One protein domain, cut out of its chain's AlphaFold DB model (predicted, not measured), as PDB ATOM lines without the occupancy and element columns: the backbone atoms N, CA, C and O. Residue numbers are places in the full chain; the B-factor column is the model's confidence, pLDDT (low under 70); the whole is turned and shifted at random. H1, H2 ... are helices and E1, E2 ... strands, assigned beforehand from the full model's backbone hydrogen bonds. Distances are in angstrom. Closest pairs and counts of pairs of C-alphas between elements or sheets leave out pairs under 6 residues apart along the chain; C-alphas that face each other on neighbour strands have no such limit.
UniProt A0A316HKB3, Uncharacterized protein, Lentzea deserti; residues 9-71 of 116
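What this domain is: This is residues 9 to 71 of the 116 residues of an uncharacterized protein of Lentzea deserti (UniProt A0A316HKB3). Little regular structure: mostly loops around one helix, H1, with a small hairpin of two strands, E1 and E2, beside its later half at E2, and a short helix, H2, near its end. The loop of residues 29 to 42 reaches to one end of the longest axis. The 63 printed residues run H1, H2, E1, E2, a mixed class with 23 in named elements; the sheet E1 - E2 is antiparallel. The whole is compact, radius of gyration of the C-alphas 10.9 A, spanning 32 by 24 by 20 A.

Where its parts are: H1, residues 17 to 28, runs 14.4 A from C-alpha 17 at (-9.294, 8.374, 16.781). H2 is residues 43 to 47, 6.4 A. E1 is residues 55 to 57, 6.2 A; E2, residues 68 to 70, 6.8 A, ends at C-alpha 70 (-16.837, 0.158, 31.741).

How they stand to each other: The closest C-alphas of H1 and E2, Trp 27 and His 69, are 7.0 A apart. H1 and H2 are close but not clearly touching: C-alphas 28 and 43, the closest, are 7.9 A apart. H1 and E1 are apart. In the hairpin E1 and E2, N 56 and O 69 are within hydrogen-bond range, 2.8 A. In H1 and H2 every O i to N i+4 pair is within range.

The domain as a whole: The farthest C-alphas, Lys 36 and Asp 61, are 33.3 A apart. The printed part has no cut; the link H1 to H2 is long. pLDDT is under 70 at residues 29 to 42, 60 to 65 and 71.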
ATOM      1  N   LYS A   9     -14.720  -8.205  20.050       80.44
ATOM      2  CA  LYS A   9     -15.360  -8.143  18.739       80.44
ATOM      3  C   LYS A   9     -14.360  -7.608  17.721       80.44
ATOM      4  O   LYS A   9     -13.698  -6.603  17.987       80.44
ATOM      5  N   ASP A  10     -14.308  -8.251  16.560       81.88
ATOM      6  CA  ASP A  10     -13.510  -7.854  15.389       81.88
ATOM      7  C   ASP A  10     -14.154  -6.672  14.646       81.88
ATOM      8  O   ASP A  10     -14.438  -6.711  13.450       81.88
ATOM      9  N   GLU A  11     -14.490  -5.631  15.404       82.06
ATOM     10  CA  GLU A  11     -14.994  -4.368  14.893       82.06
ATOM     11  C   GLU A  11     -14.416  -3.219  15.724       82.06
ATOM     12  O   GLU A  11     -14.303  -3.336  16.956       82.06
ATOM     13  N   PRO A  12     -14.060  -2.098  15.076       79.94
ATOM     14  CA  PRO A  12     -13.577  -0.935  15.791       79.94
ATOM     15  C   PRO A  12     -14.709  -0.352  16.637       79.94
ATOM     16  O   PRO A  12     -15.798  -0.075  16.137       79.94
ATOM     17  N   ALA A  13     -14.429  -0.119  17.918       78.19
ATOM     18  CA  ALA A  13     -15.401   0.480  18.825       78.19
ATOM     19  C   ALA A  13     -15.763   1.921  18.422       78.19
ATOM     20  O   ALA A  13     -16.882   2.368  18.654       78.19
ATOM     21  N   PHE A  14     -14.828   2.646  17.802       79.62
ATOM     22  CA  PHE A  14     -14.986   4.051  17.426       79.62
ATOM     23  C   PHE A  14     -14.818   4.250  15.926       79.62
ATOM     24  O   PHE A  14     -14.024   3.569  15.277       79.62
ATOM     25  N   SER A  15     -15.515   5.245  15.381       80.56
ATOM     26  CA  SER A  15     -15.449   5.581  13.956       80.56
ATOM     27  C   SER A  15     -14.145   6.299  13.592       80.56
ATOM     28  O   SER A  15     -13.750   6.323  12.427       80.56
ATOM     29  N   ASN A  16     -13.486   6.933  14.570       80.12
ATOM     30  CA  ASN A  16     -12.231   7.664  14.394       80.12
ATOM     31  C   ASN A  16     -11.439   7.784  15.714       80.12
ATOM     32  O   ASN A  16     -11.956   7.531  16.802       80.12
ATOM     33  N   GLY A  17     -10.174   8.210  15.616       74.50
ATOM     34  CA  GLY A  17      -9.294   8.374  16.781       74.50
ATOM     35  C   GLY A  17      -9.727   9.474  17.758       74.50
ATOM     36  O   GLY A  17      -9.474   9.355  18.950       74.50
ATOM     37  N   THR A  18     -10.426  10.511  17.294       82.44
ATOM     38  CA  THR A  18     -10.922  11.596  18.157       82.44
ATOM     39  C   THR A  18     -12.050  11.124  19.077       82.44
ATOM     40  O   THR A  18     -12.088  11.498  20.245       82.44
ATOM     41  N   GLU A  19     -12.949  10.269  18.590       78.25
ATOM     42  CA  GLU A  19     -13.979   9.628  19.415       78.25
ATOM     43  C   GLU A  19     -13.354   8.756  20.506       78.25
ATOM     44  O   GLU A  19     -13.771   8.824  21.663       78.25
ATOM     45  N   PHE A  20     -12.307   8.007  20.152       78.88
ATOM     46  CA  PHE A  20     -11.523   7.240  21.113       78.88
ATOM     47  C   PHE A  20     -10.853   8.140  22.160       78.88
ATOM     48  O   PHE A  20     -10.925   7.839  23.348       78.88
ATOM     49  N   GLU A  21     -10.235   9.254  21.758       79.06
ATOM     50  CA  GLU A  21      -9.618  10.206  22.692       79.06
ATOM     51  C   GLU A  21     -10.651  10.788  23.667       79.06
ATOM     52  O   GLU A  21     -10.434  10.766  24.879       79.06
ATOM     53  N   MET A  22     -11.808  11.232  23.168       79.62
ATOM     54  CA  MET A  22     -12.890  11.755  24.010       79.62
ATOM     55  C   MET A  22     -13.446  10.694  24.962       79.62
ATOM     56  O   MET A  22     -13.775  10.995  26.111       79.62
ATOM     57  N   TRP A  23     -13.564   9.447  24.504       79.50
ATOM     58  CA  TRP A  23     -13.938   8.338  25.369       79.50
ATOM     59  C   TRP A  23     -12.866   8.090  26.438       79.50
ATOM     60  O   TRP A  23     -13.184   8.024  27.623       79.50
ATOM     61  N   ALA A  24     -11.590   8.037  26.059       77.19
ATOM     62  CA  ALA A  24     -10.487   7.759  26.972       77.19
ATOM     63  C   ALA A  24     -10.338   8.841  28.058       77.19
ATOM     64  O   ALA A  24     -10.044   8.535  29.216       77.19
ATOM     65  N   GLU A  25     -10.592  10.109  27.743       76.38
ATOM     66  CA  GLU A  25     -10.558  11.175  28.748       76.38
ATOM     67  C   GLU A  25     -11.667  11.059  29.800       76.38
ATOM     68  O   GLU A  25     -11.441  11.384  30.969       76.38
ATOM     69  N   ASN A  26     -12.840  10.560  29.408       73.50
ATOM     70  CA  ASN A  26     -14.003  10.449  30.287       73.50
ATOM     71  C   ASN A  26     -14.057   9.117  31.043       73.50
ATOM     72  O   ASN A  26     -14.335   9.096  32.242       73.50
ATOM     73  N   TRP A  27     -13.748   8.018  30.359       71.50
ATOM     74  CA  TRP A  27     -13.956   6.653  30.843       71.50
ATOM     75  C   TRP A  27     -12.664   5.933  31.172       71.50
ATOM     76  O   TRP A  27     -12.682   5.046  32.013       71.50
ATOM     77  N   CYS A  28     -11.536   6.319  30.576       71.50
ATOM     78  CA  CYS A  28     -10.274   5.662  30.880       71.50
ATOM     79  C   CYS A  28      -9.495   6.351  32.007       71.50
ATOM     80  O   CYS A  28      -9.042   5.707  32.949       71.50
ATOM     81  N   ARG A  29      -9.375   7.680  31.959       63.56
ATOM     82  CA  ARG A  29      -8.555   8.438  32.921       63.56
ATOM     83  C   ARG A  29      -9.204   8.689  34.285       63.56
ATOM     84  O   ARG A  29      -8.500   9.093  35.205       63.56
ATOM     85  N   ARG A  30     -10.524   8.540  34.422       60.53
ATOM     86  CA  ARG A  30     -11.283   8.998  35.609       60.53
ATOM     87  C   ARG A  30     -11.971   7.894  36.434       60.53
ATOM     88  O   ARG A  30     -12.184   8.145  37.613       60.53
ATOM     89  N   PRO A  31     -12.330   6.730  35.867       57.50
ATOM     90  CA  PRO A  31     -13.052   5.699  36.636       57.50
ATOM     91  C   PRO A  31     -12.866   4.205  36.257       57.50
ATOM     92  O   PRO A  31     -13.260   3.365  37.057       57.50
ATOM     93  N   CYS A  32     -12.283   3.814  35.109       57.09
ATOM     94  CA  CYS A  32     -11.954   2.405  34.791       57.09
ATOM     95  C   CYS A  32     -10.668   1.959  35.525       57.09
ATOM     96  O   CYS A  32      -9.744   1.427  34.911       57.09
ATOM     97  N   GLN A  33     -10.555   2.231  36.825       54.97
ATOM     98  CA  GLN A  33      -9.388   1.849  37.619       54.97
ATOM     99  C   GLN A  33      -9.677   0.572  38.403       54.97
ATOM    100  O   GLN A  33     -10.143   0.624  39.536       54.97
ATOM    101  N   GLU A  34      -9.346  -0.577  37.821       51.59
ATOM    102  CA  GLU A  34      -9.095  -1.794  38.610       51.59
ATOM    103  C   GLU A  34      -7.618  -2.200  38.635       51.59
ATOM    104  O   GLU A  34      -7.237  -3.081  39.403       51.59
ATOM    105  N   ASP A  35      -6.753  -1.510  37.886       49.09
ATOM    106  CA  ASP A  35      -5.318  -1.753  37.950       49.09
ATOM    107  C   ASP A  35      -4.630  -0.865  38.985       49.09
ATOM    108  O   ASP A  35      -4.766   0.360  38.993       49.09
ATOM    109  N   LYS A  36      -3.776  -1.489  39.810       49.25
ATOM    110  CA  LYS A  36      -2.895  -0.832  40.799       49.25
ATOM    111  C   LYS A  36      -1.995   0.270  40.213       49.25
ATOM    112  O   LYS A  36      -1.367   0.999  40.978       49.25
ATOM    113  N   HIS A  37      -1.913   0.372  38.887       53.03
ATOM    114  CA  HIS A  37      -1.084   1.323  38.151       53.03
ATOM    115  C   HIS A  37      -1.873   2.484  37.521       53.03
ATOM    116  O   HIS A  37      -1.256   3.391  36.973       53.03
ATOM    117  N   GLY A  38      -3.209   2.506  37.639       54.00
ATOM    118  CA  GLY A  38      -4.036   3.596  37.105       54.00
ATOM    119  C   GLY A  38      -4.103   3.640  35.574       54.00
ATOM    120  O   GLY A  38      -4.416   4.684  35.004       54.00
ATOM    121  N   GLU A  39      -3.792   2.526  34.917       57.56
ATOM    122  CA  GLU A  39      -3.889   2.352  33.469       57.56
ATOM    123  C   GLU A  39      -5.229   1.695  33.117       57.56
ATOM    124  O   GLU A  39      -5.810   0.990  33.939       57.56
ATOM    125  N   CYS A  40      -5.731   1.916  31.900       68.31
ATOM    126  CA  CYS A  40      -6.829   1.104  31.383       68.31
ATOM    127  C   CYS A  40      -6.285  -0.216  30.854       68.31
ATOM    128  O   CYS A  40      -5.693  -0.199  29.768       68.31
ATOM    129  N   PRO A  41      -6.544  -1.355  31.513       59.62
ATOM    130  CA  PRO A  41      -6.034  -2.650  31.057       59.62
ATOM    131  C   PRO A  41      -6.424  -2.973  29.611       59.62
ATOM    132  O   PRO A  41      -5.654  -3.570  28.862       59.62
ATOM    133  N   ILE A  42      -7.605  -2.520  29.185       67.06
ATOM    134  CA  ILE A  42      -8.221  -2.875  27.899       67.06
ATOM    135  C   ILE A  42      -8.052  -1.814  26.800       67.06
ATOM    136  O   ILE A  42      -8.603  -1.962  25.709       67.06
ATOM    137  N   ILE A  43      -7.271  -0.750  27.038       73.75
ATOM    138  CA  ILE A  43      -7.075   0.317  26.039       73.75
ATOM    139  C   ILE A  43      -6.314  -0.166  24.802       73.75
ATOM    140  O   ILE A  43      -6.594   0.270  23.687       73.75
ATOM    141  N   MET A  44      -5.385  -1.108  24.987       73.44
ATOM    142  CA  MET A  44      -4.594  -1.659  23.886       73.44
ATOM    143  C   MET A  44      -5.461  -2.452  22.906       73.44
ATOM    144  O   MET A  44      -5.223  -2.392  21.705       73.44
ATOM    145  N   THR A  45      -6.507  -3.125  23.384       74.00
ATOM    146  CA  THR A  45      -7.470  -3.843  22.537       74.00
ATOM    147  C   THR A  45      -8.226  -2.877  21.616       74.00
ATOM    148  O   THR A  45      -8.306  -3.116  20.413       74.00
ATOM    149  N   ALA A  46      -8.669  -1.733  22.146       75.25
ATOM    150  CA  ALA A  46      -9.328  -0.685  21.363       75.25
ATOM    151  C   ALA A  46      -8.399  -0.029  20.327       75.25
ATOM    152  O   ALA A  46      -8.815   0.243  19.200       75.25
ATOM    153  N   LEU A  47      -7.125   0.178  20.675       75.81
ATOM    154  CA  LEU A  47      -6.110   0.698  19.748       75.81
ATOM    155  C   LEU A  47      -5.783  -0.274  18.608       75.81
ATOM    156  O   LEU A  47      -5.392   0.158  17.526       75.81
ATOM    157  N   LEU A  48      -5.968  -1.576  18.835       79.50
ATOM    158  CA  LEU A  48      -5.820  -2.623  17.825       79.50
ATOM    159  C   LEU A  48      -7.079  -2.806  16.959       79.50
ATOM    160  O   LEU A  48      -7.155  -3.775  16.213       79.50
ATOM    161  N   ALA A  49      -8.031  -1.867  17.022       77.31
ATOM    162  CA  ALA A  49      -9.303  -1.889  16.297       77.31
ATOM    163  C   ALA A  49     -10.261  -3.025  16.700       77.31
ATOM    164  O   ALA A  49     -11.145  -3.381  15.925       77.31
ATOM    165  N   PHE A  50     -10.135  -3.536  17.926       81.44
ATOM    166  CA  PHE A  50     -11.072  -4.494  18.512       81.44
ATOM    167  C   PHE A  50     -11.931  -3.837  19.594       81.44
ATOM    168  O   PHE A  50     -11.468  -2.953  20.315       81.44
ATOM    169  N   THR A  51     -13.165  -4.306  19.775       80.31
ATOM    170  CA  THR A  51     -14.029  -3.858  20.880       80.31
ATOM    171  C   THR A  51     -13.954  -4.850  22.045       80.31
ATOM    172  O   THR A  51     -14.372  -6.000  21.870       80.31
ATOM    173  N   PRO A  52     -13.454  -4.448  23.232       76.25
ATOM    174  CA  PRO A  52     -13.426  -5.308  24.418       76.25
ATOM    175  C   PRO A  52     -14.825  -5.796  24.814       76.25
ATOM    176  O   PRO A  52     -15.805  -5.064  24.688       76.25
ATOM    177  N   VAL A  53     -14.931  -7.023  25.330       76.94
ATOM    178  CA  VAL A  53     -16.223  -7.595  25.762       76.94
ATOM    179  C   VAL A  53     -16.726  -6.964  27.065       76.94
ATOM    180  O   VAL A  53     -17.918  -6.968  27.362       76.94
ATOM    181  N   GLU A  54     -15.814  -6.374  27.828       71.69
ATOM    182  CA  GLU A  54     -16.044  -5.664  29.080       71.69
ATOM    183  C   GLU A  54     -16.653  -4.269  28.864       71.69
ATOM    184  O   GLU A  54     -16.958  -3.565  29.828       71.69
ATOM    185  N   TRP A  55     -16.807  -3.831  27.613       78.69
ATOM    186  CA  TRP A  55     -17.443  -2.562  27.281       78.69
ATOM    187  C   TRP A  55     -18.940  -2.757  27.086       78.69
ATOM    188  O   TRP A  55     -19.395  -3.426  26.159       78.69
ATOM    189  N   LEU A  56     -19.722  -2.138  27.967       77.00
ATOM    190  CA  LEU A  56     -21.172  -2.151  27.891       77.00
ATOM    191  C   LEU A  56     -21.636  -1.072  26.908       77.00
ATOM    192  O   LEU A  56     -21.430   0.114  27.191       77.00
ATOM    193  N   PRO A  57     -22.271  -1.446  25.782       77.81
ATOM    194  CA  PRO A  57     -22.791  -0.475  24.836       77.81
ATOM    195  C   PRO A  57     -23.901   0.336  25.498       77.81
ATOM    196  O   PRO A  57     -24.757  -0.207  26.202       77.81
ATOM    197  N   GLN A  58     -23.889   1.636  25.257       75.88
ATOM    198  CA  GLN A  58     -24.917   2.550  25.729       75.88
ATOM    199  C   GLN A  58     -25.779   3.039  24.570       75.88
ATOM    200  O   GLN A  58     -25.338   3.019  23.417       75.88
ATOM    201  N   PRO A  59     -27.002   3.509  24.861       70.75
ATOM    202  CA  PRO A  59     -27.770   4.297  23.909       70.75
ATOM    203  C   PRO A  59     -26.924   5.509  23.461       70.75
ATOM    204  O   PRO A  59     -26.629   6.417  24.240       70.75
ATOM    205  N   ALA A  60     -26.449   5.473  22.210       61.03
ATOM    206  CA  ALA A  60     -25.490   6.416  21.625       61.03
ATOM    207  C   ALA A  60     -26.135   7.753  21.206       61.03
ATOM    208  O   ALA A  60     -25.745   8.379  20.222       61.03
ATOM    209  N   ASP A  61     -27.156   8.185  21.939       59.03
ATOM    210  CA  ASP A  61     -28.151   9.152  21.475       59.03
ATOM    211  C   ASP A  61     -27.602  10.580  21.427       59.03
ATOM    212  O   ASP A  61     -28.195  11.455  20.793       59.03
ATOM    213  N   GLN A  62     -26.509  10.844  22.151       59.09
ATOM    214  CA  GLN A  62     -26.116  12.217  22.455       59.09
ATOM    215  C   GLN A  62     -24.615  12.497  22.374       59.09
ATOM    216  O   GLN A  62     -24.249  13.593  21.955       59.09
ATOM    217  N   TYR A  63     -23.744  11.532  22.700       67.00
ATOM    218  CA  TYR A  63     -22.292  11.727  22.641       67.00
ATOM    219  C   TYR A  63     -21.551  10.430  22.279       67.00
ATOM    220  O   TYR A  63     -21.680   9.449  23.015       67.00
ATOM    221  N   PRO A  64     -20.711  10.422  21.221       67.56
ATOM    222  CA  PRO A  64     -19.865   9.272  20.876       67.56
ATOM    223  C   PRO A  64     -18.949   8.848  22.027       67.56
ATOM    224  O   PRO A  64     -18.653   7.670  22.204       67.56
ATOM    225  N   SER A  65     -18.558   9.811  22.868       68.56
ATOM    226  CA  SER A  65     -17.756   9.577  24.065       68.56
ATOM    227  C   SER A  65     -18.439   8.685  25.096       68.56
ATOM    228  O   SER A  65     -17.741   8.177  25.958       68.56
ATOM    229  N   ASN A  66     -19.760   8.499  25.039       70.75
ATOM    230  CA  ASN A  66     -20.524   7.656  25.963       70.75
ATOM    231  C   ASN A  66     -21.008   6.363  25.308       70.75
ATOM    232  O   ASN A  66     -21.761   5.633  25.934       70.75
ATOM    233  N   ALA A  67     -20.597   6.060  24.071       72.62
ATOM    234  CA  ALA A  67     -21.056   4.868  23.355       72.62
ATOM    235  C   ALA A  67     -20.759   3.558  24.113       72.62
ATOM    236  O   ALA A  67     -21.489   2.581  23.957       72.62
ATOM    237  N   TYR A  68     -19.730   3.558  24.966       75.69
ATOM    238  CA  TYR A  68     -19.327   2.415  25.778       75.69
ATOM    239  C   TYR A  68     -19.016   2.834  27.211       75.69
ATOM    240  O   TYR A  68     -18.231   3.757  27.432       75.69
ATOM    241  N   HIS A  69     -19.577   2.124  28.187       75.56
ATOM    242  CA  HIS A  69     -19.230   2.266  29.603       75.56
ATOM    243  C   HIS A  69     -18.455   1.032  30.094       75.56
ATOM    244  O   HIS A  69     -18.728  -0.094  29.679       75.56
ATOM    245  N   CYS A  70     -17.505   1.240  31.007       70.81
ATOM    246  CA  CYS A  70     -16.837   0.158  31.741       70.81
ATOM    247  C   CYS A  70     -17.829  -0.567  32.654       70.81
ATOM    248  O   CYS A  70     -18.592   0.101  33.349       70.81
ATOM    249  N   VAL A  71     -17.738  -1.898  32.771       67.25
ATOM    250  CA  VAL A  71     -18.469  -2.643  33.818       67.25
ATOM    251  C   VAL A  71     -18.078  -2.170  35.225       67.25
ATOM    252  O   VAL A  71     -18.943  -2.046  36.085       67.25
TER     253      VAL A  71